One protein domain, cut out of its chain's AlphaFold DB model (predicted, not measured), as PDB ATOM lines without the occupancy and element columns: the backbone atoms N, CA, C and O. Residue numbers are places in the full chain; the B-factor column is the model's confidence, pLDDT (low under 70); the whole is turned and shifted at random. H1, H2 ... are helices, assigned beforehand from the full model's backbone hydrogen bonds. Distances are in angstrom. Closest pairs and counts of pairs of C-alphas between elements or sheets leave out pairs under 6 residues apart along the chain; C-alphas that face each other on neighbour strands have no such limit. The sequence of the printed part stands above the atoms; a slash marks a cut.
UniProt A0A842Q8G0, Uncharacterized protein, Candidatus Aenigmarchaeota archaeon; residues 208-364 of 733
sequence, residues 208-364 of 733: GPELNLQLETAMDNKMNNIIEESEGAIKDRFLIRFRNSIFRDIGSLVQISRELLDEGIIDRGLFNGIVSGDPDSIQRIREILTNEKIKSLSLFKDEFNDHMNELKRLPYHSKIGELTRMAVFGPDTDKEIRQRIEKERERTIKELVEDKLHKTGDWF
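Overview. This is residues 208 to 364 of the 733 residues of an uncharacterized protein of Candidatus Aenigmarchaeota archaeon (UniProt A0A842Q8G0). A long, narrow rod of helices: the longest, H9, packs slantwise on H1 at one end, H2, H6, H7 and H8 fill the middle, and H3, H4 and H5 form a small head at the other end. The 157 printed residues hold nine named helices, H1 to H9 in order, and no named strand; the class is all helix. The whole is only just loose, close to extended, with a radius of gyration of the C-alphas of 22.5 A and spans of 77 by 30 by 21 A.

Along the chain. H9, residues 331 to 358, is 40.8 A long and ends at C-alpha 358 (41.951, -64.039, -31.148). H1, residues 208 to 229, begins at C-alpha 208 (33.886, -67.746, -17.557) and is 31.8 A long. H8 is residues 316 to 325, H7 298 to 313 with 22.6 A, H2 231 to 246 with 21.4 A, H6 291 to 296, H3 250 to 262, H4 268 to 275 and H5 279 to 288.

Arrangement. H9, with residues 341 to 352 alone, touches H1, opposite ways at a steep tilt of 38 degrees; the closest C-alphas, of Met 219 and Ile 341, are 6.4 A apart. H1 touches H8 with residues 216 to 223 alone, closest at Asp 220 and Tyr 316, C-alphas 5.0 A apart. H7 and H8, a helical hairpin, only just touch, with 3 pairs of C-alphas within 8 A, closest at Leu 311 and Lys 319, 6.2 A. The hub H2 touches H6 about perpendicular at 81 degrees, C-alphas of Leu 239 and Asn 291 7.4 A apart. H3 and H4, a helical hairpin, touch at a shallow tilt of 14 degrees, closest C-alphas Val 254 and Val 275, 5.9 A. H4 touches H5, closest C-alphas Gly 273 and Ser 281, 5.4 A. H2 and H9 are apart. In H1 to H9 every O i to N i+4 pair is within hydrogen-bond range.

Size, cuts and confidence. The C-alphas of Gly 269 and Phe 364, the two farthest apart, are 77.3 A apart. The printed part has no cut, and its links are tight. Residues 357 to 362 stand free; pLDDT is under 70 at residue 208 and residues 360 to 364.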
ATOM      1  N   GLY A 208      33.441 -67.008 -18.734       68.25
ATOM      2  CA  GLY A 208      33.886 -67.746 -17.557       68.25
ATOM      3  C   GLY A 208      34.058 -66.843 -16.320       68.25
ATOM      4  O   GLY A 208      33.896 -65.626 -16.401       68.25
ATOM      5  N   PRO A 209      34.408 -67.412 -15.152       73.62
ATOM      6  CA  PRO A 209      34.453 -66.660 -13.890       73.62
ATOM      7  C   PRO A 209      35.438 -65.483 -13.893       73.62
ATOM      8  O   PRO A 209      35.150 -64.424 -13.347       73.62
ATOM      9  N   GLU A 210      36.587 -65.654 -14.544       74.38
ATOM     10  CA  GLU A 210      37.643 -64.637 -14.630       74.38
ATOM     11  C   GLU A 210      37.181 -63.368 -15.356       74.38
ATOM     12  O   GLU A 210      37.471 -62.254 -14.927       74.38
ATOM     13  N   LEU A 211      36.420 -63.522 -16.436       72.12
ATOM     14  CA  LEU A 211      35.990 -62.393 -17.253       72.12
ATOM     15  C   LEU A 211      34.742 -61.728 -16.642       72.12
ATOM     16  O   LEU A 211      34.589 -60.518 -16.760       72.12
ATOM     17  N   ASN A 212      33.934 -62.468 -15.865       76.62
ATOM     18  CA  ASN A 212      32.937 -61.867 -14.966       76.62
ATOM     19  C   ASN A 212      33.598 -60.954 -13.928       76.62
ATOM     20  O   ASN A 212      33.124 -59.841 -13.722       76.62
ATOM     21  N   LEU A 213      34.720 -61.372 -13.337       84.69
ATOM     22  CA  LEU A 213      35.469 -60.532 -12.400       84.69
ATOM     23  C   LEU A 213      36.029 -59.272 -13.085       84.69
ATOM     24  O   LEU A 213      35.958 -58.180 -12.523       84.69
ATOM     25  N   GLN A 214      36.551 -59.395 -14.311       84.12
ATOM     26  CA  GLN A 214      37.009 -58.242 -15.101       84.12
ATOM     27  C   GLN A 214      35.860 -57.282 -15.440       84.12
ATOM     28  O   GLN A 214      36.032 -56.066 -15.356       84.12
ATOM     29  N   LEU A 215      34.681 -57.818 -15.768       83.38
ATOM     30  CA  LEU A 215      33.467 -57.038 -16.001       83.38
ATOM     31  C   LEU A 215      33.019 -56.300 -14.744       83.38
ATOM     32  O   LEU A 215      32.780 -55.097 -14.805       83.38
ATOM     33  N   GLU A 216      32.939 -56.992 -13.609       86.19
ATOM     34  CA  GLU A 216      32.605 -56.383 -12.319       86.19
ATOM     35  C   GLU A 216      33.592 -55.268 -11.972       86.19
ATOM     36  O   GLU A 216      33.168 -54.158 -11.661       86.19
ATOM     37  N   THR A 217      34.893 -55.511 -12.159       89.81
ATOM     38  CA  THR A 217      35.949 -54.512 -11.938       89.81
ATOM     39  C   THR A 217      35.775 -53.286 -12.842       89.81
ATOM     40  O   THR A 217      35.876 -52.149 -12.378       89.81
ATOM     41  N   ALA A 218      35.481 -53.481 -14.132       87.94
ATOM     42  CA  ALA A 218      35.235 -52.379 -15.062       87.94
ATOM     43  C   ALA A 218      33.986 -51.570 -14.677       87.94
ATOM     44  O   ALA A 218      34.010 -50.335 -14.719       87.94
ATOM     45  N   MET A 219      32.912 -52.244 -14.251       90.12
ATOM     46  CA  MET A 219      31.685 -51.588 -13.788       90.12
ATOM     47  C   MET A 219      31.908 -50.821 -12.493       90.12
ATOM     48  O   MET A 219      31.424 -49.697 -12.361       90.12
ATOM     49  N   ASP A 220      32.685 -51.378 -11.568       89.50
ATOM     50  CA  ASP A 220      33.055 -50.707 -10.329       89.50
ATOM     51  C   ASP A 220      33.892 -49.456 -10.578       89.50
ATOM     52  O   ASP A 220      33.599 -48.409  -9.997       89.50
ATOM     53  N   ASN A 221      34.867 -49.523 -11.488       92.06
ATOM     54  CA  ASN A 221      35.661 -48.363 -11.892       92.06
ATOM     55  C   ASN A 221      34.787 -47.286 -12.542       92.06
ATOM     56  O   ASN A 221      34.887 -46.107 -12.196       92.06
ATOM     57  N   LYS A 222      33.871 -47.680 -13.436       91.69
ATOM     58  CA  LYS A 222      32.930 -46.740 -14.053       91.69
ATOM     59  C   LYS A 222      32.039 -46.069 -13.015       91.69
ATOM     60  O   LYS A 222      31.797 -44.868 -13.100       91.69
ATOM     61  N   MET A 223      31.570 -46.841 -12.041       91.19
ATOM     62  CA  MET A 223      30.717 -46.343 -10.974       91.19
ATOM     63  C   MET A 223      31.470 -45.402 -10.031       91.19
ATOM     64  O   MET A 223      30.914 -44.388  -9.620       91.19
ATOM     65  N   ASN A 224      32.741 -45.687  -9.741       91.94
ATOM     66  CA  ASN A 224      33.605 -44.793  -8.973       91.94
ATOM     67  C   ASN A 224      33.784 -43.442  -9.683       91.94
ATOM     68  O   ASN A 224      33.635 -42.407  -9.037       91.94
ATOM     69  N   ASN A 225      33.979 -43.438 -11.006       92.31
ATOM     70  CA  ASN A 225      34.041 -42.195 -11.784       92.31
ATOM     71  C   ASN A 225      32.717 -41.414 -11.716       92.31
ATOM     72  O   ASN A 225      32.727 -40.201 -11.563       92.31
ATOM     73  N   ILE A 226      31.567 -42.099 -11.782       90.06
ATOM     74  CA  ILE A 226      30.245 -41.457 -11.641       90.06
ATOM     75  C   ILE A 226      30.072 -40.859 -10.238       90.06
ATOM     76  O   ILE A 226      29.515 -39.771 -10.105       90.06
ATOM     77  N   ILE A 227      30.546 -41.548  -9.197       91.62
ATOM     78  CA  ILE A 227      30.539 -41.051  -7.814       91.62
ATOM     79  C   ILE A 227      31.384 -39.778  -7.696       91.62
ATOM     80  O   ILE A 227      30.931 -38.817  -7.084       91.62
ATOM     81  N   GLU A 228      32.567 -39.747  -8.308       93.19
ATOM     82  CA  GLU A 228      33.449 -38.572  -8.321       93.19
ATOM     83  C   GLU A 228      32.840 -37.404  -9.109       93.19
ATOM     84  O   GLU A 228      32.770 -36.288  -8.599       93.19
ATOM     85  N   GLU A 229      32.287 -37.663 -10.300       91.69
ATOM     86  CA  GLU A 229      31.531 -36.674 -11.086       91.69
ATOM     87  C   GLU A 229      30.325 -36.110 -10.308       91.69
ATOM     88  O   GLU A 229      29.912 -34.972 -10.528       91.69
ATOM     89  N   SER A 230      29.763 -36.904  -9.390       91.31
ATOM     90  CA  SER A 230      28.566 -36.567  -8.613       91.31
ATOM     91  C   SER A 230      28.868 -36.139  -7.176       91.31
ATOM     92  O   SER A 230      27.927 -35.954  -6.403       91.31
ATOM     93  N   GLU A 231      30.139 -35.963  -6.794       94.38
ATOM     94  CA  GLU A 231      30.544 -35.756  -5.397       94.38
ATOM     95  C   GLU A 231      29.796 -34.583  -4.752       94.38
ATOM     96  O   GLU A 231      29.309 -34.704  -3.631       94.38
ATOM     97  N   GLY A 232      29.620 -33.472  -5.478       92.44
ATOM     98  CA  GLY A 232      28.865 -32.314  -4.989       92.44
ATOM     99  C   GLY A 232      27.408 -32.648  -4.647       92.44
ATOM    100  O   GLY A 232      26.933 -32.314  -3.562       92.44
ATOM    101  N   ALA A 233      26.717 -33.379  -5.527       90.56
ATOM    102  CA  ALA A 233      25.336 -33.805  -5.296       90.56
ATOM    103  C   ALA A 233      25.237 -34.823  -4.148       90.56
ATOM    104  O   ALA A 233      24.314 -34.756  -3.332       90.56
ATOM    105  N   ILE A 234      26.209 -35.737  -4.047       93.12
ATOM    106  CA  ILE A 234      26.311 -36.692  -2.937       93.12
ATOM    107  C   ILE A 234      26.514 -35.934  -1.625       93.12
ATOM    108  O   ILE A 234      25.792 -36.191  -0.664       93.12
ATOM    109  N   LYS A 235      27.420 -34.954  -1.596       94.69
ATOM    110  CA  LYS A 235      27.709 -34.110  -0.433       94.69
ATOM    111  C   LYS A 235      26.487 -33.330   0.030       94.69
ATOM    112  O   LYS A 235      26.219 -33.282   1.228       94.69
ATOM    113  N   ASP A 236      25.709 -32.771  -0.894       92.38
ATOM    114  CA  ASP A 236      24.481 -32.047  -0.559       92.38
ATOM    115  C   ASP A 236      23.394 -32.977   0.009       92.38
ATOM    116  O   ASP A 236      22.719 -32.628   0.983       92.38
ATOM    117  N   ARG A 237      23.236 -34.193  -0.534       92.81
ATOM    118  CA  ARG A 237      22.297 -35.191   0.016       92.81
ATOM    119  C   ARG A 237      22.763 -35.761   1.350       92.81
ATOM    120  O   ARG A 237      21.945 -35.929   2.261       92.81
ATOM    121  N   PHE A 238      24.058 -36.024   1.480       94.31
ATOM    122  CA  PHE A 238      24.677 -36.474   2.719       94.31
ATOM    123  C   PHE A 238      24.515 -35.418   3.811       94.31
ATOM    124  O   PHE A 238      24.078 -35.755   4.903       94.31
ATOM    125  N   LEU A 239      24.720 -34.136   3.496       93.56
ATOM    126  CA  LEU A 239      24.493 -33.024   4.418       93.56
ATOM    127  C   LEU A 239      23.076 -33.012   4.996       93.56
ATOM    128  O   LEU A 239      22.908 -32.812   6.196       93.56
ATOM    129  N   ILE A 240      22.054 -33.250   4.171       92.56
ATOM    130  CA  ILE A 240      20.664 -33.316   4.646       92.56
ATOM    131  C   ILE A 240      20.490 -34.471   5.642       92.56
ATOM    132  O   ILE A 240      19.877 -34.293   6.696       92.56
ATOM    133  N   ARG A 241      21.039 -35.653   5.333       91.94
ATOM    134  CA  ARG A 241      20.988 -36.819   6.231       91.94
ATOM    135  C   ARG A 241      21.771 -36.578   7.522       91.94
ATOM    136  O   ARG A 241      21.223 -36.809   8.595       91.94
ATOM    137  N   PHE A 242      22.992 -36.065   7.417       92.75
ATOM    138  CA  PHE A 242      23.870 -35.751   8.539       92.75
ATOM    139  C   PHE A 242      23.220 -34.725   9.468       92.75
ATOM    140  O   PHE A 242      23.062 -34.991  10.654       92.75
ATOM    141  N   ARG A 243      22.697 -33.618   8.924       91.62
ATOM    142  CA  ARG A 243      21.937 -32.618   9.691       91.62
ATOM    143  C   ARG A 243      20.769 -33.250  10.448       91.62
ATOM    144  O   ARG A 243      20.572 -32.954  11.622       91.62
ATOM    145  N   ASN A 244      20.010 -34.133   9.804       90.44
ATOM    146  CA  ASN A 244      18.911 -34.841  10.462       90.44
ATOM    147  C   ASN A 244      19.398 -35.808  11.555       90.44
ATOM    148  O   ASN A 244      18.682 -35.997  12.535       90.44
ATOM    149  N   SER A 245      20.580 -36.406  11.394       91.44
ATOM    150  CA  SER A 245      21.204 -37.287  12.387       91.44
ATOM    151  C   SER A 245      21.663 -36.508  13.621       91.44
ATOM    152  O   SER A 245      21.289 -36.862  14.737       91.44
ATOM    153  N   ILE A 246      22.349 -35.377  13.415       89.56
ATOM    154  CA  ILE A 246      22.843 -34.488  14.479       89.56
ATOM    155  C   ILE A 246      21.738 -34.120  15.471       89.56
ATOM    156  O   ILE A 246      21.953 -34.113  16.674       89.56
ATOM    157  N   PHE A 247      20.539 -33.804  14.979       87.25
ATOM    158  CA  PHE A 247      19.435 -33.387  15.847       87.25
ATOM    159  C   PHE A 247      18.602 -34.542  16.408       87.25
ATOM    160  O   PHE A 247      17.665 -34.287  17.166       87.25
ATOM    161  N   ARG A 248      18.906 -35.787  16.031       87.50
ATOM    162  CA  ARG A 248      18.309 -36.994  16.619       87.50
ATOM    163  C   ARG A 248      19.184 -37.585  17.718       87.50
ATOM    164  O   ARG A 248      18.635 -38.198  18.627       87.50
ATOM    165  N   ASP A 249      20.496 -37.384  17.639       89.69
ATOM    166  CA  ASP A 249      21.464 -37.877  18.615       89.69
ATOM    167  C   ASP A 249      22.140 -36.719  19.365       89.69
ATOM    168  O   ASP A 249      22.936 -35.958  18.810       89.69
ATOM    169  N   ILE A 250      21.837 -36.604  20.662       84.81
ATOM    170  CA  ILE A 250      22.444 -35.603  21.552       84.81
ATOM    171  C   ILE A 250      23.974 -35.739  21.571       84.81
ATOM    172  O   ILE A 250      24.662 -34.725  21.668       84.81
ATOM    173  N   GLY A 251      24.522 -36.952  21.426       88.00
ATOM    174  CA  GLY A 251      25.968 -37.179  21.397       88.00
ATOM    175  C   GLY A 251      26.656 -36.435  20.249       88.00
ATOM    176  O   GLY A 251      27.588 -35.660  20.484       88.00
ATOM    177  N   SER A 252      26.148 -36.591  19.023       87.06
ATOM    178  CA  SER A 252      26.645 -35.871  17.842       87.06
ATOM    179  C   SER A 252      26.495 -34.355  17.987       87.06
ATOM    180  O   SER A 252      27.399 -33.598  17.624       87.06
ATOM    181  N   LEU A 253      25.376 -33.890  18.557       89.56
ATOM    182  CA  LEU A 253      25.140 -32.464  18.778       89.56
ATOM    183  C   LEU A 253      26.148 -31.859  19.764       89.56
ATOM    184  O   LEU A 253      26.651 -30.758  19.529       89.56
ATOM    185  N   VAL A 254      26.483 -32.580  20.837       90.75
ATOM    186  CA  VAL A 254      27.507 -32.166  21.807       90.75
ATOM    187  C   VAL A 254      28.887 -32.103  21.157       90.75
ATOM    188  O   VAL A 254      29.611 -31.127  21.368       90.75
ATOM    189  N   GLN A 255      29.248 -33.091  20.335       90.25
ATOM    190  CA  GLN A 255      30.538 -33.117  19.642       90.25
ATOM    191  C   GLN A 255      30.712 -31.911  18.708       90.25
ATOM    192  O   GLN A 255      31.736 -31.234  18.765       90.25
ATOM    193  N   ILE A 256      29.681 -31.577  17.927       91.19
ATOM    194  CA  ILE A 256      29.682 -30.397  17.047       91.19
ATOM    195  C   ILE A 256      29.721 -29.099  17.846       91.19
ATOM    196  O   ILE A 256      30.434 -28.162  17.496       91.19
ATOM    197  N   SER A 257      28.959 -29.033  18.935       89.12
ATOM    198  CA  SER A 257      28.921 -27.838  19.780       89.12
ATOM    199  C   SER A 257      30.277 -27.572  20.429       89.12
ATOM    200  O   SER A 257      30.639 -26.418  20.630       89.12
ATOM    201  N   ARG A 258      31.053 -28.623  20.712       92.25
ATOM    202  CA  ARG A 258      32.425 -28.489  21.204       92.25
ATOM    203  C   ARG A 258      33.336 -27.854  20.161       92.25
ATOM    204  O   ARG A 258      34.039 -26.908  20.484       92.25
ATOM    205  N   GLU A 259      33.261 -28.313  18.916       91.75
ATOM    206  CA  GLU A 259      34.023 -27.729  17.810       91.75
ATOM    207  C   GLU A 259      33.660 -26.249  17.592       91.75
ATOM    208  O   GLU A 259      34.535 -25.398  17.474       91.75
ATOM    209  N   LEU A 260      32.370 -25.905  17.645       91.31
ATOM    210  CA  LEU A 260      31.914 -24.513  17.545       91.31
ATOM    211  C   LEU A 260      32.344 -23.642  18.734       91.31
ATOM    212  O   LEU A 260      32.572 -22.443  18.562       91.31
ATOM    213  N   LEU A 261      32.422 -24.221  19.935       92.06
ATOM    214  CA  LEU A 261      32.943 -23.552  21.127       92.06
ATOM    215  C   LEU A 261      34.445 -23.280  20.974       92.06
ATOM    216  O   LEU A 261      34.893 -22.177  21.284       92.06
ATOM    217  N   ASP A 262      35.199 -24.253  20.460       91.75
ATOM    218  CA  ASP A 262      36.638 -24.136  20.208       91.75
ATOM    219  C   ASP A 262      36.941 -23.097  19.106       91.75
ATOM    220  O   ASP A 262      37.925 -22.363  19.199       91.75
ATOM    221  N   GLU A 263      36.057 -22.953  18.112       90.75
ATOM    222  CA  GLU A 263      36.109 -21.887  17.096       90.75
ATOM    223  C   GLU A 263      35.619 -20.510  17.601       90.75
ATOM    224  O   GLU A 263      35.700 -19.520  16.871       90.75
ATOM    225  N   GLY A 264      35.099 -20.422  18.831       91.31
ATOM    226  CA  GLY A 264      34.591 -19.180  19.429       91.31
ATOM    227  C   GLY A 264      33.248 -18.697  18.868       91.31
ATOM    228  O   GLY A 264      32.906 -17.524  19.015       91.31
ATOM    229  N   ILE A 265      32.486 -19.575  18.212       91.69
ATOM    230  CA  ILE A 265      31.196 -19.248  17.577       91.69
ATOM    231  C   ILE A 265      30.048 -19.306  18.583       91.69
ATOM    232  O   ILE A 265      29.077 -18.558  18.460       91.69
ATOM    233  N   ILE A 266      30.161 -20.182  19.579       93.75
ATOM    234  CA  ILE A 266      29.225 -20.273  20.699       93.75
ATOM    235  C   ILE A 266      29.965 -20.084  22.021       93.75
ATOM    236  O   ILE A 266      31.156 -20.365  22.119       93.75
ATOM    237  N   ASP A 267      29.260 -19.622  23.053       95.06
ATOM    238  CA  ASP A 267      29.818 -19.507  24.400       95.06
ATOM    239  C   ASP A 267      29.623 -20.794  25.229       95.06
ATOM    240  O   ASP A 267      28.868 -21.705  24.874       95.06
ATOM    241  N   ARG A 268      30.315 -20.875  26.376       93.25
ATOM    242  CA  ARG A 268      30.207 -22.018  27.302       93.25
ATOM    243  C   ARG A 268      28.796 -22.211  27.866       93.25
ATOM    244  O   ARG A 268      28.454 -23.332  28.228       93.25
ATOM    245  N   GLY A 269      28.008 -21.143  27.985       93.12
ATOM    246  CA  GLY A 269      26.636 -21.209  28.480       93.12
ATOM    247  C   GLY A 269      25.744 -21.971  27.507       93.12
ATOM    248  O   GLY A 269      25.089 -22.932  27.911       93.12
ATOM    249  N   LEU A 270      25.803 -21.610  26.222       91.94
ATOM    250  CA  LEU A 270      25.080 -22.306  25.159       91.94
ATOM    251  C   LEU A 270      25.548 -23.763  25.019       91.94
ATOM    252  O   LEU A 270      24.715 -24.661  24.915       91.94
ATOM    253  N   PHE A 271      26.860 -24.022  25.098       94.12
ATOM    254  CA  PHE A 271      27.401 -25.388  25.088       94.12
ATOM    255  C   PHE A 271      26.856 -26.247  26.243       94.12
ATOM    256  O   PHE A 271      26.374 -27.355  26.013       94.12
ATOM    257  N   ASN A 272      26.882 -25.737  27.480       93.00
ATOM    258  CA  ASN A 272      26.372 -26.466  28.644       93.00
ATOM    259  C   ASN A 272      24.864 -26.737  28.538       93.00
ATOM    260  O   ASN A 272      24.423 -27.825  28.905       93.00
ATOM    261  N   GLY A 273      24.097 -25.784  27.997       92.25
ATOM    262  CA  GLY A 273      22.672 -25.963  27.714       92.25
ATOM    263  C   GLY A 273      22.415 -27.131  26.756       92.25
ATOM    264  O   GLY A 273      21.572 -27.987  27.031       92.25
ATOM    265  N   ILE A 274      23.215 -27.245  25.690       91.75
ATOM    266  CA  ILE A 274      23.142 -28.365  24.737       91.75
ATOM    267  C   ILE A 274      23.482 -29.699  25.417       91.75
ATOM    268  O   ILE A 274      22.752 -30.671  25.233       91.75
ATOM    269  N   VAL A 275      24.535 -29.746  26.242       91.31
ATOM    270  CA  VAL A 275      24.915 -30.954  27.004       91.31
ATOM    271  C   VAL A 275      23.797 -31.402  27.950       91.31
ATOM    272  O   VAL A 275      23.572 -32.601  28.102       91.31
ATOM    273  N   SER A 276      23.062 -30.463  28.555       91.81
ATOM    274  CA  SER A 276      21.901 -30.771  29.403       91.81
ATOM    275  C   SER A 276      20.616 -31.111  28.637       91.81
ATOM    276  O   SER A 276      19.614 -31.443  29.268       91.81
ATOM    277  N   GLY A 277      20.622 -31.029  27.303       90.31
ATOM    278  CA  GLY A 277      19.434 -31.254  26.478       90.31
ATOM    279  C   GLY A 277      18.397 -30.128  26.549       90.31
ATOM    280  O   GLY A 277      17.215 -30.384  26.323       90.31
ATOM    281  N   ASP A 278      18.810 -28.900  26.878       93.81
ATOM    282  CA  ASP A 278      17.921 -27.740  26.985       93.81
ATOM    283  C   ASP A 278      17.304 -27.385  25.613       93.81
ATOM    284  O   ASP A 278      18.050 -27.097  24.667       93.81
ATOM    285  N   PRO A 279      15.963 -27.386  25.466       92.25
ATOM    286  CA  PRO A 279      15.305 -27.150  24.181       92.25
ATOM    287  C   PRO A 279      15.654 -25.805  23.537       92.25
ATOM    288  O   PRO A 279      15.830 -25.750  22.319       92.25
ATOM    289  N   ASP A 280      15.797 -24.742  24.333       92.50
ATOM    290  CA  ASP A 280      16.101 -23.397  23.832       92.50
ATOM    291  C   ASP A 280      17.533 -23.320  23.290       92.50
ATOM    292  O   ASP A 280      17.784 -22.758  22.219       92.50
ATOM    293  N   SER A 281      18.475 -23.959  23.983       93.06
ATOM    294  CA  SER A 281      19.859 -24.106  23.529       93.06
ATOM    295  C   SER A 281      19.962 -24.955  22.253       93.06
ATOM    296  O   SER A 281      20.684 -24.583  21.323       93.06
ATOM    297  N   ILE A 282      19.189 -26.046  22.154       91.25
ATOM    298  CA  ILE A 282      19.089 -26.880  20.940       91.25
ATOM    299  C   ILE A 282      18.465 -26.096  19.770       91.25
ATOM    300  O   ILE A 282      18.854 -26.264  18.611       91.25
ATOM    301  N   GLN A 283      17.503 -25.218  20.042       92.62
ATOM    302  CA  GLN A 283      16.894 -24.387  19.009       92.62
ATOM    303  C   GLN A 283      17.862 -23.300  18.516       92.62
ATOM    304  O   GLN A 283      18.018 -23.120  17.309       92.62
ATOM    305  N   ARG A 284      18.596 -22.649  19.421       92.19
ATOM    306  CA  ARG A 284      19.632 -21.669  19.056       92.19
ATOM    307  C   ARG A 284      20.746 -22.287  18.214       92.19
ATOM    308  O   ARG A 284      21.155 -21.700  17.215       92.19
ATOM    309  N   ILE A 285      21.208 -23.494  18.545       91.38
ATOM    310  CA  ILE A 285      22.241 -24.161  17.737       91.38
ATOM    311  C   ILE A 285      21.719 -24.576  16.351       91.38
ATOM    312  O   ILE A 285      22.474 -24.534  15.381       91.38
ATOM    313  N   ARG A 286      20.419 -24.896  16.206       92.00
ATOM    314  CA  ARG A 286      19.791 -25.133  14.888       92.00
ATOM    315  C   ARG A 286      19.851 -23.915  13.972       92.00
ATOM    316  O   ARG A 286      19.976 -24.096  12.761       92.00
ATOM    317  N   GLU A 287      19.735 -22.717  14.534       92.38
ATOM    318  CA  GLU A 287      19.803 -21.450  13.797       92.38
ATOM    319  C   GLU A 287      21.241 -21.122  13.373       92.38
ATOM    320  O   GLU A 287      21.466 -20.653  12.257       92.38
ATOM    321  N   ILE A 288      22.218 -21.444  14.225       92.31
ATOM    322  CA  ILE A 288      23.652 -21.243  13.959       92.31
ATOM    323  C   ILE A 288      24.177 -22.232  12.901       92.31
ATOM    324  O   ILE A 288      24.980 -21.863  12.038       92.31
ATOM    325  N   LEU A 289      23.719 -23.489  12.933       91.44
ATOM    326  CA  LEU A 289      24.144 -24.560  12.025       91.44
ATOM    327  C   LEU A 289      23.501 -24.446  10.631       91.44
ATOM    328  O   LEU A 289      22.684 -25.270  10.208       91.44
ATOM    329  N   THR A 290      23.913 -23.422   9.884       93.00
ATOM    330  CA  THR A 290      23.623 -23.303   8.450       93.00
ATOM    331  C   THR A 290      24.313 -24.416   7.651       93.00
ATOM    332  O   THR A 290      25.298 -25.003   8.096       93.00
ATOM    333  N   ASN A 291      23.827 -24.701   6.440       91.31
ATOM    334  CA  ASN A 291      24.410 -25.733   5.573       91.31
ATOM    335  C   ASN A 291      25.903 -25.485   5.288       91.31
ATOM    336  O   ASN A 291      26.700 -26.415   5.368       91.31
ATOM    337  N   GLU A 292      26.286 -24.236   5.011       92.25
ATOM    338  CA  GLU A 292      27.690 -23.859   4.794       92.25
ATOM    339  C   GLU A 292      28.523 -24.029   6.062       92.25
ATOM    340  O   GLU A 292      29.651 -24.523   6.010       92.25
ATOM    341  N   LYS A 293      27.944 -23.702   7.224       91.62
ATOM    342  CA  LYS A 293      28.638 -23.893   8.491       91.62
ATOM    343  C   LYS A 293      28.872 -25.371   8.780       91.62
ATOM    344  O   LYS A 293      30.003 -25.736   9.081       91.62
ATOM    345  N   ILE A 294      27.865 -26.225   8.594       90.06
ATOM    346  CA  ILE A 294      28.020 -27.679   8.748       90.06
ATOM    347  C   ILE A 294      29.086 -28.219   7.781       90.06
ATOM    348  O   ILE A 294      29.949 -28.978   8.205       90.06
ATOM    349  N   LYS A 295      29.098 -27.776   6.513       91.25
ATOM    350  CA  LYS A 295      30.120 -28.177   5.522       91.25
ATOM    351  C   LYS A 295      31.554 -27.818   5.940       91.25
ATOM    352  O   LYS A 295      32.496 -28.461   5.471       91.25
ATOM    353  N   SER A 296      31.732 -26.784   6.770       91.50
ATOM    354  CA  SER A 296      33.047 -26.342   7.249       91.50
ATOM    355  C   SER A 296      33.617 -27.193   8.389       91.50
ATOM    356  O   SER A 296      34.846 -27.277   8.483       91.50
ATOM    357  N   LEU A 297      32.752 -27.855   9.169       91.56
ATOM    358  CA  LEU A 297      33.128 -28.660  10.337       91.56
ATOM    359  C   LEU A 297      34.041 -29.827   9.942       91.56
ATOM    360  O   LEU A 297      33.818 -30.487   8.921       91.56
ATOM    361  N   SER A 298      35.053 -30.091  10.763       90.31
ATOM    362  CA  SER A 298      35.941 -31.251  10.647       90.31
ATOM    363  C   SER A 298      35.155 -32.554  10.750       90.31
ATOM    364  O   SER A 298      35.282 -33.387   9.858       90.31
ATOM    365  N   LEU A 299      34.228 -32.662  11.713       89.31
ATOM    366  CA  LEU A 299      33.399 -33.859  11.881       89.31
ATOM    367  C   LEU A 299      32.606 -34.209  10.614       89.31
ATOM    368  O   LEU A 299      32.560 -35.365  10.205       89.31
ATOM    369  N   PHE A 300      32.010 -33.209   9.954       92.12
ATOM    370  CA  PHE A 300      31.283 -33.438   8.705       92.12
ATOM    371  C   PHE A 300      32.211 -33.898   7.579       92.12
ATOM    372  O   PHE A 300      31.835 -34.770   6.798       92.12
ATOM    373  N   LYS A 301      33.403 -33.299   7.459       93.25
ATOM    374  CA  LYS A 301      34.385 -33.690   6.439       93.25
ATOM    375  C   LYS A 301      34.844 -35.127   6.654       93.25
ATOM    376  O   LYS A 301      34.900 -35.868   5.680       93.25
ATOM    377  N   ASP A 302      35.117 -35.506   7.897       93.25
ATOM    378  CA  ASP A 302      35.566 -36.850   8.255       93.25
ATOM    379  C   ASP A 302      34.471 -37.884   7.968       93.25
ATOM    380  O   ASP A 302      34.705 -38.813   7.198       93.25
ATOM    381  N   GLU A 303      33.243 -37.665   8.450       93.44
ATOM    382  CA  GLU A 303      32.128 -38.582   8.178       93.44
ATOM    383  C   GLU A 303      31.764 -38.658   6.691       93.44
ATOM    384  O   GLU A 303      31.438 -39.730   6.179       93.44
ATOM    385  N   PHE A 304      31.829 -37.536   5.968       94.62
ATOM    386  CA  PHE A 304      31.606 -37.543   4.526       94.62
ATOM    387  C   PHE A 304      32.702 -38.329   3.798       94.62
ATOM    388  O   PHE A 304      32.390 -39.124   2.910       94.62
ATOM    389  N   ASN A 305      33.970 -38.152   4.176       94.88
ATOM    390  CA  ASN A 305      35.085 -38.906   3.605       94.88
ATOM    391  C   ASN A 305      34.954 -40.406   3.899       94.88
ATOM    392  O   ASN A 305      35.153 -41.222   2.997       94.88
ATOM    393  N   ASP A 306      34.571 -40.775   5.122       94.62
ATOM    394  CA  ASP A 306      34.316 -42.163   5.507       94.62
ATOM    395  C   ASP A 306      33.162 -42.761   4.702       94.62
ATOM    396  O   ASP A 306      33.308 -43.849   4.137       94.62
ATOM    397  N   HIS A 307      32.066 -42.019   4.541       94.25
ATOM    398  CA  HIS A 307      30.945 -42.431   3.703       94.25
ATOM    399  C   HIS A 307      31.359 -42.614   2.237       94.25
ATOM    400  O   HIS A 307      30.991 -43.606   1.607       94.25
ATOM    401  N   MET A 308      32.162 -41.702   1.686       95.88
ATOM    402  CA  MET A 308      32.683 -41.819   0.320       95.88
ATOM    403  C   MET A 308      33.606 -43.033   0.167       95.88
ATOM    404  O   MET A 308      33.529 -43.743  -0.840       95.88
ATOM    405  N   ASN A 309      34.449 -43.311   1.163       94.12
ATOM    406  CA  ASN A 309      35.320 -44.484   1.182       94.12
ATOM    407  C   ASN A 309      34.518 -45.790   1.266       94.12
ATOM    408  O   ASN A 309      34.824 -46.743   0.548       94.12
ATOM    409  N   GLU A 310      33.482 -45.839   2.105       94.75
ATOM    410  CA  GLU A 310      32.570 -46.979   2.205       94.75
ATOM    411  C   GLU A 310      31.817 -47.193   0.889       94.75
ATOM    412  O   GLU A 310      31.824 -48.297   0.340       94.75
ATOM    413  N   LEU A 311      31.257 -46.123   0.321       91.88
ATOM    414  CA  LEU A 311      30.538 -46.165  -0.946       91.88
ATOM    415  C   LEU A 311      31.429 -46.699  -2.079       91.88
ATOM    416  O   LEU A 311      30.991 -47.556  -2.844       91.88
ATOM    417  N   LYS A 312      32.695 -46.268  -2.168       92.31
ATOM    418  CA  LYS A 312      33.649 -46.764  -3.181       92.31
ATOM    419  C   LYS A 312      34.009 -48.250  -3.007       92.31
ATOM    420  O   LYS A 312      34.324 -48.902  -4.005       92.31
ATOM    421  N   ARG A 313      33.926 -48.798  -1.786       92.75
ATOM    422  CA  ARG A 313      34.180 -50.224  -1.482       92.75
ATOM    423  C   ARG A 313      33.013 -51.148  -1.822       92.75
ATOM    424  O   ARG A 313      33.227 -52.351  -1.955       92.75
ATOM    425  N   LEU A 314      31.794 -50.622  -1.941       91.44
ATOM    426  CA  LEU A 314      30.632 -51.425  -2.318       91.44
ATOM    427  C   LEU A 314      30.754 -51.927  -3.769       91.44
ATOM    428  O   LEU A 314      31.297 -51.217  -4.613       91.44
ATOM    429  N   PRO A 315      30.200 -53.102  -4.105       89.75
ATOM    430  CA  PRO A 315      30.084 -53.510  -5.500       89.75
ATOM    431  C   PRO A 315      29.098 -52.596  -6.245       89.75
ATOM    432  O   PRO A 315      28.171 -52.037  -5.646       89.75
ATOM    433  N   TYR A 316      29.258 -52.457  -7.562       88.56
ATOM    434  CA  TYR A 316      28.554 -51.447  -8.363       88.56
ATOM    435  C   TYR A 316      27.024 -51.470  -8.205       88.56
ATOM    436  O   TYR A 316      26.392 -50.418  -8.129       88.56
ATOM    437  N   HIS A 317      26.411 -52.652  -8.091       85.44
ATOM    438  CA  HIS A 317      24.964 -52.781  -7.896       85.44
ATOM    439  C   HIS A 317      24.514 -52.205  -6.542       85.44
ATOM    440  O   HIS A 317      23.473 -51.548  -6.459       85.44
ATOM    441  N   SER A 318      25.326 -52.378  -5.498       91.81
ATOM    442  CA  SER A 318      25.101 -51.790  -4.175       91.81
ATOM    443  C   SER A 318      25.361 -50.283  -4.169       91.81
ATOM    444  O   SER A 318      24.597 -49.554  -3.536       91.81
ATOM    445  N   LYS A 319      26.352 -49.796  -4.935       91.94
ATOM    446  CA  LYS A 319      26.581 -48.354  -5.163       91.94
ATOM    447  C   LYS A 319      25.354 -47.683  -5.783       91.94
ATOM    448  O   LYS A 319      24.890 -46.668  -5.269       91.94
ATOM    449  N   ILE A 320      24.788 -48.274  -6.843       86.62
ATOM    450  CA  ILE A 320      23.548 -47.786  -7.476       86.62
ATOM    451  C   ILE A 320      22.412 -47.755  -6.446       86.62
ATOM    452  O   ILE A 320      21.704 -46.753  -6.337       86.62
ATOM    453  N   GLY A 321      22.255 -48.833  -5.669       88.31
ATOM    454  CA  GLY A 321      21.237 -48.924  -4.624       88.31
ATOM    455  C   GLY A 321      21.355 -47.820  -3.570       88.31
ATOM    456  O   GLY A 321      20.347 -47.197  -3.232       88.31
ATOM    457  N   GLU A 322      22.563 -47.532  -3.081       90.31
ATOM    458  CA  GLU A 322      22.774 -46.481  -2.076       90.31
ATOM    459  C   GLU A 322      22.535 -45.081  -2.641       90.31
ATOM    460  O   GLU A 322      21.795 -44.298  -2.045       90.31
ATOM    461  N   LEU A 323      23.052 -44.781  -3.834       88.44
ATOM    462  CA  LEU A 323      22.834 -43.481  -4.476       88.44
ATOM    463  C   LEU A 323      21.355 -43.237  -4.806       88.44
ATOM    464  O   LEU A 323      20.861 -42.115  -4.659       88.44
ATOM    465  N   THR A 324      20.628 -44.301  -5.168       86.50
ATOM    466  CA  THR A 324      19.167 -44.266  -5.339       86.50
ATOM    467  C   THR A 324      18.475 -43.958  -4.010       86.50
ATOM    468  O   THR A 324      17.636 -43.060  -3.951       86.50
ATOM    469  N   ARG A 325      18.855 -44.632  -2.912       88.12
ATOM    470  CA  ARG A 325      18.312 -44.357  -1.564       88.12
ATOM    471  C   ARG A 325      18.609 -42.936  -1.091       88.12
ATOM    472  O   ARG A 325      17.813 -42.351  -0.356       88.12
ATOM    473  N   MET A 326      19.765 -42.389  -1.452       86.88
ATOM    474  CA  MET A 326      20.149 -41.011  -1.138       86.88
ATOM    475  C   MET A 326      19.410 -39.975  -1.992       86.88
ATOM    476  O   MET A 326      19.506 -38.783  -1.698       86.88
ATOM    477  N   ALA A 327      18.676 -40.407  -3.024       87.62
ATOM    478  CA  ALA A 327      18.062 -39.533  -4.020       87.62
ATOM    479  C   ALA A 327      19.080 -38.548  -4.628       87.62
ATOM    480  O   ALA A 327      18.765 -37.377  -4.879       87.62
ATOM    481  N   VAL A 328      20.324 -39.010  -4.817       84.44
ATOM    482  CA  VAL A 328      21.385 -38.237  -5.490       84.44
ATOM    483  C   VAL A 328      20.981 -37.989  -6.937       84.44
ATOM    484  O   VAL A 328      21.169 -36.895  -7.459       84.44
ATOM    485  N   PHE A 329      20.338 -38.983  -7.545       80.94
ATOM    486  CA  PHE A 329      19.877 -38.957  -8.921       80.94
ATOM    487  C   PHE A 329      18.351 -38.866  -8.969       80.94
ATOM    488  O   PHE A 329      17.653 -39.542  -8.210       80.94
ATOM    489  N   GLY A 330      17.823 -38.022  -9.859       77.88
ATOM    490  CA  GLY A 330      16.403 -38.061 -10.214       77.88
ATOM    491  C   GLY A 330      16.066 -39.331 -11.012       77.88
ATOM    492  O   GLY A 330      16.982 -40.005 -11.487       77.88
ATOM    493  N   PRO A 331      14.776 -39.660 -11.217       74.69
ATOM    494  CA  PRO A 331      14.363 -40.840 -11.990       74.69
ATOM    495  C   PRO A 331      14.992 -40.911 -13.392       74.69
ATOM    496  O   PRO A 331      15.408 -41.979 -13.841       74.69
ATOM    497  N   ASP A 332      15.122 -39.762 -14.061       72.81
ATOM    498  CA  ASP A 332      15.745 -39.669 -15.385       72.81
ATOM    499  C   ASP A 332      17.267 -39.880 -15.331       72.81
ATOM    500  O   ASP A 332      17.840 -40.524 -16.210       72.81
ATOM    501  N   THR A 333      17.916 -39.416 -14.262       73.44
ATOM    502  CA  THR A 333      19.360 -39.562 -14.048       73.44
ATOM    503  C   THR A 333      19.742 -40.996 -13.654       73.44
ATOM    504  O   THR A 333      20.771 -41.487 -14.109       73.44
ATOM    505  N   ASP A 334      18.907 -41.720 -12.893       74.19
ATOM    506  CA  ASP A 334      19.127 -43.156 -12.618       74.19
ATOM    507  C   ASP A 334      19.082 -43.975 -13.916       74.19
ATOM    508  O   ASP A 334      19.953 -44.807 -14.183       74.19
ATOM    509  N   LYS A 335      18.109 -43.681 -14.786       79.75
ATOM    510  CA  LYS A 335      18.024 -44.299 -16.113       79.75
ATOM    511  C   LYS A 335      19.267 -44.001 -16.954       79.75
ATOM    512  O   LYS A 335      19.781 -44.910 -17.607       79.75
ATOM    513  N   GLU A 336      19.763 -42.768 -16.937       79.19
ATOM    514  CA  GLU A 336      20.983 -42.382 -17.651       79.19
ATOM    515  C   GLU A 336      22.228 -43.100 -17.108       79.19
ATOM    516  O   GLU A 336      23.034 -43.612 -17.885       79.19
ATOM    517  N   ILE A 337      22.367 -43.221 -15.787       79.56
ATOM    518  CA  ILE A 337      23.484 -43.932 -15.150       79.56
ATOM    519  C   ILE A 337      23.450 -45.415 -15.491       79.56
ATOM    520  O   ILE A 337      24.466 -45.961 -15.924       79.56
ATOM    521  N   ARG A 338      22.281 -46.056 -15.399       79.69
ATOM    522  CA  ARG A 338      22.105 -47.444 -15.846       79.69
ATOM    523  C   ARG A 338      22.482 -47.607 -17.312       79.69
ATOM    524  O   ARG A 338      23.142 -48.578 -17.657       79.69
ATOM    525  N   GLN A 339      22.130 -46.647 -18.169       83.12
ATOM    526  CA  GLN A 339      22.550 -46.660 -19.570       83.12
ATOM    527  C   GLN A 339      24.061 -46.469 -19.740       83.12
ATOM    528  O   GLN A 339      24.644 -47.113 -20.609       83.12
ATOM    529  N   ARG A 340      24.717 -45.605 -18.952       84.12
ATOM    530  CA  ARG A 340      26.182 -45.426 -18.985       84.12
ATOM    531  C   ARG A 340      26.905 -46.698 -18.540       84.12
ATOM    532  O   ARG A 340      27.876 -47.075 -19.189       84.12
ATOM    533  N   ILE A 341      26.423 -47.349 -17.482       82.75
ATOM    534  CA  ILE A 341      26.962 -48.617 -16.970       82.75
ATOM    535  C   ILE A 341      26.733 -49.730 -17.984       82.75
ATOM    536  O   ILE A 341      27.681 -50.408 -18.344       82.75
ATOM    537  N   GLU A 342      25.523 -49.875 -18.524       81.25
ATOM    538  CA  GLU A 342      25.241 -50.913 -19.520       81.25
ATOM    539  C   GLU A 342      26.039 -50.694 -20.814       81.25
ATOM    540  O   GLU A 342      26.531 -51.657 -21.392       81.25
ATOM    541  N   LYS A 343      26.259 -49.441 -21.239       84.00
ATOM    542  CA  LYS A 343      27.156 -49.125 -22.367       84.00
ATOM    543  C   LYS A 343      28.606 -49.505 -22.081       84.00
ATOM    544  O   LYS A 343      29.272 -50.025 -22.971       84.00
ATOM    545  N   GLU A 344      29.106 -49.217 -20.879       85.31
ATOM    546  CA  GLU A 344      30.456 -49.625 -20.483       85.31
ATOM    547  C   GLU A 344      30.545 -51.150 -20.430       85.31
ATOM    548  O   GLU A 344      31.478 -51.724 -20.974       85.31
ATOM    549  N   ARG A 345      29.535 -51.812 -19.858       82.12
ATOM    550  CA  ARG A 345      29.452 -53.267 -19.774       82.12
ATOM    551  C   ARG A 345      29.498 -53.881 -21.160       82.12
ATOM    552  O   ARG A 345      30.317 -54.755 -21.407       82.12
ATOM    553  N   GLU A 346      28.654 -53.400 -22.070       80.56
ATOM    554  CA  GLU A 346      28.623 -53.838 -23.462       80.56
ATOM    555  C   GLU A 346      29.992 -53.645 -24.120       80.56
ATOM    556  O   GLU A 346      30.500 -54.569 -24.748       80.56
ATOM    557  N   ARG A 347      30.626 -52.481 -23.938       84.12
ATOM    558  CA  ARG A 347      31.965 -52.206 -24.471       84.12
ATOM    559  C   ARG A 347      33.016 -53.176 -23.926       84.12
ATOM    560  O   ARG A 347      33.741 -53.772 -24.715       84.12
ATOM    561  N   THR A 348      33.081 -53.356 -22.609       81.88
ATOM    562  CA  THR A 348      34.044 -54.250 -21.960       81.88
ATOM    563  C   THR A 348      33.831 -55.701 -22.389       81.88
ATOM    564  O   THR A 348      34.801 -56.382 -22.701       81.88
ATOM    565  N   ILE A 349      32.579 -56.172 -22.484       78.50
ATOM    566  CA  ILE A 349      32.271 -57.512 -23.017       78.50
ATOM    567  C   ILE A 349      32.836 -57.650 -24.431       78.50
ATOM    568  O   ILE A 349      33.513 -58.632 -24.719       78.50
ATOM    569  N   LYS A 350      32.577 -56.669 -25.301       80.75
ATOM    570  CA  LYS A 350      33.019 -56.694 -26.699       80.75
ATOM    571  C   LYS A 350      34.534 -56.777 -26.825       80.75
ATOM    572  O   LYS A 350      35.024 -57.662 -27.521       80.75
ATOM    573  N   GLU A 351      35.249 -55.905 -26.118       82.81
ATOM    574  CA  GLU A 351      36.715 -55.861 -26.119       82.81
ATOM    575  C   GLU A 351      37.311 -57.178 -25.594       82.81
ATOM    576  O   GLU A 351      38.191 -57.762 -26.223       82.81
ATOM    577  N   LEU A 352      36.789 -57.692 -24.478       79.00
ATOM    578  CA  LEU A 352      37.292 -58.919 -23.863       79.00
ATOM    579  C   LEU A 352      36.971 -60.173 -24.686       79.00
ATOM    580  O   LEU A 352      37.772 -61.108 -24.724       79.00
ATOM    581  N   VAL A 353      35.812 -60.222 -25.346       78.38
ATOM    582  CA  VAL A 353      35.456 -61.358 -26.203       78.38
ATOM    583  C   VAL A 353      36.258 -61.328 -27.491       78.38
ATOM    584  O   VAL A 353      36.783 -62.367 -27.872       78.38
ATOM    585  N   GLU A 354      36.415 -60.169 -28.129       79.50
ATOM    586  CA  GLU A 354      37.289 -60.036 -29.296       79.50
ATOM    587  C   GLU A 354      38.719 -60.491 -28.971       79.50
ATOM    588  O   GLU A 354      39.265 -61.347 -29.668       79.50
ATOM    589  N   ASP A 355      39.287 -60.018 -27.860       79.44
ATOM    590  CA  ASP A 355      40.604 -60.449 -27.386       79.44
ATOM    591  C   ASP A 355      40.659 -61.973 -27.151       79.44
ATOM    592  O   ASP A 355      41.609 -62.650 -27.556       79.44
ATOM    593  N   LYS A 356      39.601 -62.557 -26.575       77.88
ATOM    594  CA  LYS A 356      39.516 -64.003 -26.333       77.88
ATOM    595  C   LYS A 356      39.381 -64.832 -27.612       77.88
ATOM    596  O   LYS A 356      40.018 -65.878 -27.700       77.88
ATOM    597  N   LEU A 357      38.608 -64.372 -28.597       78.25
ATOM    598  CA  LEU A 357      38.442 -65.038 -29.896       78.25
ATOM    599  C   LEU A 357      39.746 -65.065 -30.711       78.25
ATOM    600  O   LEU A 357      39.935 -65.955 -31.540       78.25
ATOM    601  N   HIS A 358      40.656 -64.117 -30.467       75.81
ATOM    602  CA  HIS A 358      41.951 -64.039 -31.148       75.81
ATOM    603  C   HIS A 358      43.106 -64.730 -30.402       75.81
ATOM    604  O   HIS A 358      44.143 -65.012 -31.010       75.81
ATOM    605  N   LYS A 359      42.948 -65.048 -29.113       73.00
ATOM    606  CA  LYS A 359      43.968 -65.747 -28.316       73.00
ATOM    607  C   LYS A 359      43.960 -67.260 -28.567       73.00
ATOM    608  O   LYS A 359      42.929 -67.926 -28.530       73.00
ATOM    609  N   THR A 360      45.147 -67.836 -28.761       59.31
ATOM    610  CA  THR A 360      45.353 -69.292 -28.745       59.31
ATOM    611  C   THR A 360      45.339 -69.795 -27.300       59.31
ATOM    612  O   THR A 360      46.200 -69.384 -26.525       59.31
ATOM    613  N   GLY A 361      44.402 -70.669 -26.916       62.09
ATOM    614  CA  GLY A 361      44.382 -71.258 -25.569       62.09
ATOM    615  C   GLY A 361      42.991 -71.638 -25.052       62.09
ATOM    616  O   GLY A 361      42.048 -71.702 -25.822       62.09
ATOM    617  N   ASP A 362      42.903 -71.855 -23.738       54.84
ATOM    618  CA  ASP A 362      41.870 -72.456 -22.858       54.84
ATOM    619  C   ASP A 362      40.359 -72.151 -23.079       54.84
ATOM    620  O   ASP A 362      39.501 -72.608 -22.324       54.84
ATOM    621  N   TRP A 363      39.963 -71.387 -24.103       58.00
ATOM    622  CA  TRP A 363      38.541 -71.213 -24.430       58.00
ATOM    623  C   TRP A 363      37.900 -72.511 -24.954       58.00
ATOM    624  O   TRP A 363      36.720 -72.732 -24.697       58.00
ATOM    625  N   PHE A 364      38.694 -73.411 -25.548       57.84
ATOM    626  CA  PHE A 364      38.288 -74.763 -25.961       57.84
ATOM    627  C   PHE A 364      37.747 -75.624 -24.806       57.84
ATOM    628  O   PHE A 364      36.815 -76.406 -24.999       57.84
TER     629      PHE A 364